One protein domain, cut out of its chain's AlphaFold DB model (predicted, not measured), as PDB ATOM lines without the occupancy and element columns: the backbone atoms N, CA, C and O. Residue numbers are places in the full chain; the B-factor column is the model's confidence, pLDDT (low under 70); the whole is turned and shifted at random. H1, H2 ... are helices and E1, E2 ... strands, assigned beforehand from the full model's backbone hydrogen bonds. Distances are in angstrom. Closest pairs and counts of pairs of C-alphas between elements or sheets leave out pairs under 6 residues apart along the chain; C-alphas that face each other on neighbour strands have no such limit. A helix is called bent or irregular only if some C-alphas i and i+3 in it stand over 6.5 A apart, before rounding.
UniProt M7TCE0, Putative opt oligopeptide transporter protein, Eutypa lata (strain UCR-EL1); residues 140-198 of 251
ATOM      1  N   PHE A 140     -47.493  -8.580  21.586       63.75
ATOM      2  CA  PHE A 140     -46.975  -9.597  22.492       63.75
ATOM      3  C   PHE A 140     -47.975 -10.748  22.595       63.75
ATOM      4  O   PHE A 140     -49.015 -10.643  23.248       63.75
ATOM      5  N   ILE A 141     -47.660 -11.883  21.966       68.56
ATOM      6  CA  ILE A 141     -48.423 -13.110  22.191       68.56
ATOM      7  C   ILE A 141     -48.104 -13.619  23.598       68.56
ATOM      8  O   ILE A 141     -47.005 -14.098  23.876       68.56
ATOM      9  N   SER A 142     -49.080 -13.503  24.499       77.50
ATOM     10  CA  SER A 142     -48.942 -14.004  25.864       77.50
ATOM     11  C   SER A 142     -49.024 -15.534  25.924       77.50
ATOM     12  O   SER A 142     -49.785 -16.150  25.171       77.50
ATOM     13  N   SER A 143     -48.341 -16.154  26.893       79.88
ATOM     14  CA  SER A 143     -48.527 -17.568  27.258       79.88
ATOM     15  C   SER A 143     -49.993 -17.918  27.565       79.88
ATOM     16  O   SER A 143     -50.414 -19.058  27.368       79.88
ATOM     17  N   THR A 144     -50.820 -16.932  27.928       83.94
ATOM     18  CA  THR A 144     -52.278 -17.074  28.072       83.94
ATOM     19  C   THR A 144     -52.966 -17.513  26.776       83.94
ATOM     20  O   THR A 144     -53.889 -18.326  26.809       83.94
ATOM     21  N   VAL A 145     -52.515 -17.018  25.620       85.00
ATOM     22  CA  VAL A 145     -53.076 -17.411  24.317       85.00
ATOM     23  C   VAL A 145     -52.738 -18.873  24.032       85.00
ATOM     24  O   VAL A 145     -53.610 -19.637  23.623       85.00
ATOM     25  N   ALA A 146     -51.505 -19.291  24.331       84.81
ATOM     26  CA  ALA A 146     -51.099 -20.687  24.220       84.81
ATOM     27  C   ALA A 146     -51.922 -21.593  25.150       84.81
ATOM     28  O   ALA A 146     -52.364 -22.653  24.721       84.81
ATOM     29  N   GLN A 147     -52.209 -21.157  26.381       87.44
ATOM     30  CA  GLN A 147     -53.086 -21.883  27.303       87.44
ATOM     31  C   GLN A 147     -54.510 -22.035  26.746       87.44
ATOM     32  O   GLN A 147     -55.061 -23.135  26.763       87.44
ATOM     33  N   LEU A 148     -55.105 -20.967  26.206       89.50
ATOM     34  CA  LEU A 148     -56.444 -21.020  25.608       89.50
ATOM     35  C   LEU A 148     -56.495 -21.941  24.384       89.50
ATOM     36  O   LEU A 148     -57.450 -22.702  24.226       89.50
ATOM     37  N   LEU A 149     -55.461 -21.908  23.541       89.50
ATOM     38  CA  LEU A 149     -55.372 -22.735  22.337       89.50
ATOM     39  C   LEU A 149     -54.974 -24.188  22.627       89.50
ATOM     40  O   LEU A 149     -55.352 -25.080  21.868       89.50
ATOM     41  N   ALA A 150     -54.278 -24.466  23.731       88.94
ATOM     42  CA  ALA A 150     -53.803 -25.808  24.065       88.94
ATOM     43  C   ALA A 150     -54.944 -26.831  24.182       88.94
ATOM     44  O   ALA A 150     -54.784 -27.980  23.778       88.94
ATOM     45  N   PHE A 151     -56.108 -26.437  24.713       88.12
ATOM     46  CA  PHE A 151     -57.254 -27.340  24.847       88.12
ATOM     47  C   PHE A 151     -57.916 -27.718  23.506       88.12
ATOM     48  O   PHE A 151     -58.020 -28.916  23.227       88.12
ATOM     49  N   PRO A 152     -58.353 -26.770  22.649       89.81
ATOM     50  CA  PRO A 152     -58.922 -27.115  21.349       89.81
ATOM     51  C   PRO A 152     -57.903 -27.809  20.439       89.81
ATOM     52  O   PRO A 152     -58.274 -28.759  19.754       89.81
ATOM     53  N   LEU A 153     -56.622 -27.414  20.478       88.19
ATOM     54  CA  LEU A 153     -55.568 -28.075  19.704       88.19
ATOM     55  C   LEU A 153     -55.310 -29.504  20.185       88.19
ATOM     56  O   LEU A 153     -55.251 -30.404  19.354       88.19
ATOM     57  N   GLY A 154     -55.232 -29.750  21.495       85.75
ATOM     58  CA  GLY A 154     -55.063 -31.103  22.035       85.75
ATOM     59  C   GLY A 154     -56.226 -32.033  21.671       85.75
ATOM     60  O   GLY A 154     -56.022 -33.189  21.300       85.75
ATOM     61  N   ARG A 155     -57.461 -31.515  21.686       85.12
ATOM     62  CA  ARG A 155     -58.663 -32.265  21.275       85.12
ATOM     63  C   ARG A 155     -58.726 -32.500  19.767       85.12
ATOM     64  O   ARG A 155     -59.179 -33.562  19.344       85.12
ATOM     65  N   ALA A 156     -58.279 -31.536  18.964       86.25
ATOM     66  CA  ALA A 156     -58.144 -31.706  17.523       86.25
ATOM     67  C   ALA A 156     -57.074 -32.757  17.198       86.25
ATOM     68  O   ALA A 156     -57.339 -33.674  16.428       86.25
ATOM     69  N   TRP A 157     -55.913 -32.685  17.851       85.06
ATOM     70  CA  TRP A 157     -54.819 -33.636  17.676       85.06
ATOM     71  C   TRP A 157     -55.268 -35.067  17.967       85.06
ATOM     72  O   TRP A 157     -55.110 -35.936  17.120       85.06
ATOM     73  N   GLN A 158     -55.961 -35.285  19.090       84.06
ATOM     74  CA  GLN A 158     -56.553 -36.581  19.434       84.06
ATOM     75  C   GLN A 158     -57.468 -37.146  18.327       84.06
ATOM     76  O   GLN A 158     -57.559 -38.358  18.157       84.06
ATOM     77  N   LYS A 159     -58.199 -36.284  17.607       80.88
ATOM     78  CA  LYS A 159     -59.182 -36.699  16.593       80.88
ATOM     79  C   LYS A 159     -58.559 -36.945  15.217       80.88
ATOM     80  O   LYS A 159     -59.100 -37.739  14.453       80.88
ATOM     81  N   PHE A 160     -57.486 -36.233  14.885       83.19
ATOM     82  CA  PHE A 160     -56.903 -36.247  13.542       83.19
ATOM     83  C   PHE A 160     -55.628 -37.087  13.423       83.19
ATOM     84  O   PHE A 160     -55.297 -37.490  12.308       83.19
ATOM     85  N   MET A 161     -54.914 -37.366  14.518       80.00
ATOM     86  CA  MET A 161     -53.670 -38.136  14.455       80.00
ATOM     87  C   MET A 161     -53.910 -39.653  14.513       80.00
ATOM     88  O   MET A 161     -54.612 -40.113  15.412       80.00
ATOM     89  N   PRO A 162     -53.327 -40.442  13.588       75.81
ATOM     90  CA  PRO A 162     -53.352 -41.900  13.664       75.81
ATOM     91  C   PRO A 162     -52.516 -42.438  14.836       75.81
ATOM     92  O   PRO A 162     -51.455 -41.901  15.162       75.81
ATOM     93  N   ASP A 163     -52.975 -43.548  15.420       74.81
ATOM     94  CA  ASP A 163     -52.352 -44.251  16.554       74.81
ATOM     95  C   ASP A 163     -51.078 -45.002  16.119       74.81
ATOM     96  O   ASP A 163     -51.037 -46.232  16.055       74.81
ATOM     97  N   TYR A 164     -50.033 -44.261  15.753       76.12
ATOM     98  CA  TYR A 164     -48.753 -44.833  15.349       76.12
ATOM     99  C   TYR A 164     -47.766 -44.848  16.521       76.12
ATOM    100  O   TYR A 164     -47.436 -43.804  17.091       76.12
ATOM    101  N   SER A 165     -47.257 -46.034  16.853       78.00
ATOM    102  CA  SER A 165     -46.198 -46.214  17.847       78.00
ATOM    103  C   SER A 165     -44.836 -46.313  17.168       78.00
ATOM    104  O   SER A 165     -44.633 -47.131  16.271       78.00
ATOM    105  N   PHE A 166     -43.874 -45.515  17.625       79.56
ATOM    106  CA  PHE A 166     -42.477 -45.610  17.207       79.56
ATOM    107  C   PHE A 166     -41.575 -45.834  18.420       79.56
ATOM    108  O   PHE A 166     -41.866 -45.396  19.532       79.56
ATOM    109  N   LYS A 167     -40.459 -46.538  18.221       81.56
ATOM    110  CA  LYS A 167     -39.471 -46.770  19.281       81.56
ATOM    111  C   LYS A 167     -38.362 -45.731  19.180       81.56
ATOM    112  O   LYS A 167     -37.656 -45.689  18.177       81.56
ATOM    113  N   LEU A 168     -38.195 -44.927  20.227       75.19
ATOM    114  CA  LEU A 168     -37.110 -43.953  20.359       75.19
ATOM    115  C   LEU A 168     -36.317 -44.282  21.629       75.19
ATOM    116  O   LEU A 168     -36.903 -44.481  22.689       75.19
ATOM    117  N   PHE A 169     -34.990 -44.395  21.526       75.12
ATOM    118  CA  PHE A 169     -34.100 -44.705  22.662       75.12
ATOM    119  C   PHE A 169     -34.546 -45.909  23.525       75.12
ATOM    120  O   PHE A 169     -34.423 -45.898  24.746       75.12
ATOM    121  N   GLY A 170     -35.090 -46.958  22.896       76.31
ATOM    122  CA  GLY A 170     -35.537 -48.177  23.587       76.31
ATOM    123  C   GLY A 170     -36.889 -48.070  24.306       76.31
ATOM    124  O   GLY A 170     -37.350 -49.074  24.842       76.31
ATOM    125  N   THR A 171     -37.546 -46.907  24.273       78.62
ATOM    126  CA  THR A 171     -38.902 -46.702  24.808       78.62
ATOM    127  C   THR A 171     -39.907 -46.607  23.658       78.62
ATOM    128  O   THR A 171     -39.625 -46.013  22.615       78.62
ATOM    129  N   GLU A 172     -41.069 -47.243  23.811       80.75
ATOM    130  CA  GLU A 172     -42.158 -47.157  22.836       80.75
ATOM    131  C   GLU A 172     -42.980 -45.888  23.089       80.75
ATOM    132  O   GLU A 172     -43.528 -45.696  24.173       80.75
ATOM    133  N   HIS A 173     -43.036 -45.014  22.087       78.56
ATOM    134  CA  HIS A 173     -43.773 -43.759  22.123       78.56
ATOM    135  C   HIS A 173     -44.944 -43.838  21.151       78.56
ATOM    136  O   HIS A 173     -44.754 -43.984  19.944       78.56
ATOM    137  N   ASN A 174     -46.155 -43.735  21.687       79.44
ATOM    138  CA  ASN A 174     -47.370 -43.636  20.890       79.44
ATOM    139  C   ASN A 174     -47.653 -42.159  20.575       79.44
ATOM    140  O   ASN A 174     -47.653 -41.320  21.477       79.44
ATOM    141  N   LEU A 175     -47.885 -41.850  19.298       72.44
ATOM    142  CA  LEU A 175     -48.234 -40.517  18.806       72.44
ATOM    143  C   LEU A 175     -49.625 -40.039  19.251       72.44
ATOM    144  O   LEU A 175     -49.856 -38.832  19.334       72.44
ATOM    145  N   ASN A 176     -50.524 -40.972  19.561       80.38
ATOM    146  CA  ASN A 176     -51.830 -40.694  20.140       80.38
ATOM    147  C   ASN A 176     -52.077 -41.645  21.326       80.38
ATOM    148  O   ASN A 176     -52.708 -42.693  21.184       80.38
ATOM    149  N   PRO A 177     -51.553 -41.319  22.520       69.44
ATOM    150  CA  PRO A 177     -51.669 -42.181  23.696       69.44
ATOM    151  C   PRO A 177     -53.094 -42.228  24.279       69.44
ATOM    152  O   PRO A 177     -53.344 -43.005  25.202       69.44
ATOM    153  N   GLY A 178     -54.028 -41.415  23.766       72.31
ATOM    154  CA  GLY A 178     -55.433 -41.424  24.161       72.31
ATOM    155  C   GLY A 178     -56.009 -40.032  24.426       72.31
ATOM    156  O   GLY A 178     -55.639 -39.042  23.803       72.31
ATOM    157  N   TYR A 179     -56.991 -39.959  25.329       80.12
ATOM    158  CA  TYR A 179     -57.777 -38.745  25.570       80.12
ATOM    159  C   TYR A 179     -56.949 -37.591  26.151       80.12
ATOM    160  O   TYR A 179     -56.318 -37.765  27.195       80.12
ATOM    161  N   PHE A 180     -57.070 -36.396  25.553       85.00
ATOM    162  CA  PHE A 180     -56.371 -35.203  26.034       85.00
ATOM    163  C   PHE A 180     -56.811 -34.817  27.451       85.00
ATOM    164  O   PHE A 180     -57.956 -34.412  27.684       85.00
ATOM    165  N   ASN A 181     -55.911 -34.957  28.419       86.31
ATOM    166  CA  ASN A 181     -56.234 -34.864  29.838       86.31
ATOM    167  C   ASN A 181     -55.791 -33.528  30.468       86.31
ATOM    168  O   ASN A 181     -55.016 -32.749  29.915       86.31
ATOM    169  N   LYS A 182     -56.276 -33.252  31.688       87.06
ATOM    170  CA  LYS A 182     -55.936 -32.014  32.421       87.06
ATOM    171  C   LYS A 182     -54.436 -31.887  32.730       87.06
ATOM    172  O   LYS A 182     -53.950 -30.768  32.861       87.06
ATOM    173  N   LYS A 183     -53.708 -33.002  32.859       87.19
ATOM    174  CA  LYS A 183     -52.264 -33.002  33.144       87.19
ATOM    175  C   LYS A 183     -51.462 -32.584  31.913       87.19
ATOM    176  O   LYS A 183     -50.535 -31.802  32.055       87.19
ATOM    177  N   GLU A 184     -51.846 -33.043  30.726       87.69
ATOM    178  CA  GLU A 184     -51.238 -32.644  29.451       87.69
ATOM    179  C   GLU A 184     -51.481 -31.162  29.180       87.69
ATOM    180  O   GLU A 184     -50.554 -30.435  28.837       87.69
ATOM    181  N   HIS A 185     -52.697 -30.681  29.445       89.12
ATOM    182  CA  HIS A 185     -53.008 -29.257  29.363       89.12
ATOM    183  C   HIS A 185     -52.165 -28.408  30.329       89.12
ATOM    184  O   HIS A 185     -51.599 -27.389  29.931       89.12
ATOM    185  N   MET A 186     -52.042 -28.844  31.588       89.44
ATOM    186  CA  MET A 186     -51.198 -28.179  32.583       89.44
ATOM    187  C   MET A 186     -49.722 -28.194  32.165       89.44
ATOM    188  O   MET A 186     -49.054 -27.170  32.264       89.44
ATOM    189  N   LEU A 187     -49.225 -29.321  31.652       88.50
ATOM    190  CA  LEU A 187     -47.849 -29.459  31.184       88.50
ATOM    191  C   LEU A 187     -47.552 -28.518  30.009       88.50
ATOM    192  O   LEU A 187     -46.557 -27.803  30.051       88.50
ATOM    193  N   ILE A 188     -48.424 -28.475  28.994       87.50
ATOM    194  CA  ILE A 188     -48.282 -27.562  27.846       87.50
ATOM    195  C   ILE A 188     -48.277 -26.108  28.317       87.50
ATOM    196  O   ILE A 188     -47.467 -25.319  27.845       87.50
ATOM    197  N   THR A 189     -49.136 -25.760  29.278       87.94
ATOM    198  CA  THR A 189     -49.199 -24.403  29.836       87.94
ATOM    199  C   THR A 189     -47.890 -24.024  30.530       87.94
ATOM    200  O   THR A 189     -47.333 -22.973  30.236       87.94
ATOM    201  N   ILE A 190     -47.351 -24.898  31.389       88.06
ATOM    202  CA  ILE A 190     -46.065 -24.666  32.067       88.06
ATOM    203  C   ILE A 190     -44.934 -24.503  31.043       88.06
ATOM    204  O   ILE A 190     -44.116 -23.594  31.174       88.06
ATOM    205  N   MET A 191     -44.908 -25.344  30.005       86.81
ATOM    206  CA  MET A 191     -43.911 -25.247  28.936       86.81
ATOM    207  C   MET A 191     -44.049 -23.951  28.129       86.81
ATOM    208  O   MET A 191     -43.042 -23.320  27.819       86.81
ATOM    209  N   ALA A 192     -45.273 -23.517  27.824       86.50
ATOM    210  CA  ALA A 192     -45.526 -22.264  27.119       86.50
ATOM    211  C   ALA A 192     -45.099 -21.042  27.944       86.50
ATOM    212  O   ALA A 192     -44.520 -20.105  27.400       86.50
ATOM    213  N   THR A 193     -45.333 -21.058  29.260       85.44
ATOM    214  CA  THR A 193     -44.842 -20.009  30.161       85.44
ATOM    215  C   THR A 193     -43.315 -20.010  30.237       85.44
ATOM    216  O   THR A 193     -42.709 -18.948  30.145       85.44
ATOM    217  N   ALA A 194     -42.674 -21.179  30.342       82.06
ATOM    218  CA  ALA A 194     -41.213 -21.277  30.386       82.06
ATOM    219  C   ALA A 194     -40.542 -20.824  29.075       82.06
ATOM    220  O   ALA A 194     -39.463 -20.242  29.103       82.06
ATOM    221  N   ALA A 195     -41.190 -21.054  27.930       81.69
ATOM    222  CA  ALA A 195     -40.701 -20.623  26.622       81.69
ATOM    223  C   ALA A 195     -40.866 -19.115  26.368       81.69
ATOM    224  O   ALA A 195     -40.257 -18.584  25.443       81.69
ATOM    225  N   GLN A 196     -41.693 -18.423  27.159       78.50
ATOM    226  CA  GLN A 196     -41.954 -16.997  26.974       78.50
ATOM    227  C   GLN A 196     -40.750 -16.125  27.360       78.50
ATOM    228  O   GLN A 196     -40.563 -15.048  26.797       78.50
ATOM    229  N   SER A 197     -39.922 -16.583  28.301       73.31
ATOM    230  CA  SER A 197     -38.662 -15.920  28.634       73.31
ATOM    231  C   SER A 197     -37.567 -16.348  27.661       73.31
ATOM    232  O   SER A 197     -37.219 -17.528  27.596       73.31
ATOM    233  N   GLY A 198     -36.999 -15.383  26.938       73.88
ATOM    234  CA  GLY A 198     -35.805 -15.608  26.128       73.88
ATOM    235  C   GLY A 198     -34.585 -15.994  26.980       73.88
ATOM    236  O   GLY A 198     -34.572 -15.768  28.195       73.88
TER     237      GLY A 198
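This is residues 140 to 198 of the 251 residues of the protein "Putative opt oligopeptide transporter protein" of Eutypa lata (strain UCR-EL1) (UniProt M7TCE0). Two helices, H1 and H2, pack on each other at a steep angle, and a small hairpin of two short strands, E1 and E2, forms an arm beyond the far end of H1. The tip of that arm, residues 167 to 172, sticks out, and H2 folds back over H1 after the hairpin. The printed part has 59 residues with two named helices and two named strands, in the order H1, E1, E2, H2; the sheet has the order E1 - E2 and is antiparallel, and the class is mostly helix. The whole is loose, with a radius of gyration of the C-alphas of 13.5 A and spans of 37 by 26 by 18 A.

Find C-alpha 143 at (-48.527, -17.568, 27.258); from there H1 runs through residues 143 to 160, 24.6 A from first to last C-alpha. Near residue 150 you meet a kink of 38 degrees; H1 is neither bent nor irregular, but only just: C-alphas 148 and 151 are 6.4 A apart. Go on to C-alpha 165 at (-46.198, -46.214, 17.847), where E1 begins, residues 165 to 168. E2 follows at residues 171 to 174. H2 takes residues 182 to 196, 21.2 A long, and ends at C-alpha 196 at (-41.954, -16.997, 26.974).

Look first at Gln 147 and Thr 189: their C-alphas, 5.3 A apart, are the closest of H1 and H2. The two helices touch, with 15 pairs of C-alphas within 8 A. Their lines stand at a steep tilt of 46 degrees, and they run opposite ways. In H2 every O i to N i+4 pair is within hydrogen-bond range, and in H1 12 of 14 are. Turn next to E1 and E2, a hairpin of antiparallel neighbours whose directions differ by 147 degrees. The C-alphas of Ser 165 and Asn 174 face each other at 4.2 A. Within hydrogen-bond range you find N 166 and O 173 at 2.9 A, and N 173 and O 166 at 2.8 A. H1 and E2 are apart, and E1 and H2 are apart.

Measure from Phe 140 to Gly 170 and you have the two C-alphas farthest apart, 40.3 A, while the first and last printed C-alphas, those of Phe 140 and Gly 198, are 13.2 A apart. The printed part has no cut. The links H1 to E1 and E1 to E2 are tight, E2 to H2 is short, and no link is long. The mean pLDDT of the printed part is 81.9, and the model's confidence is low, under 70, at residues 140 to 141 and at residue 177.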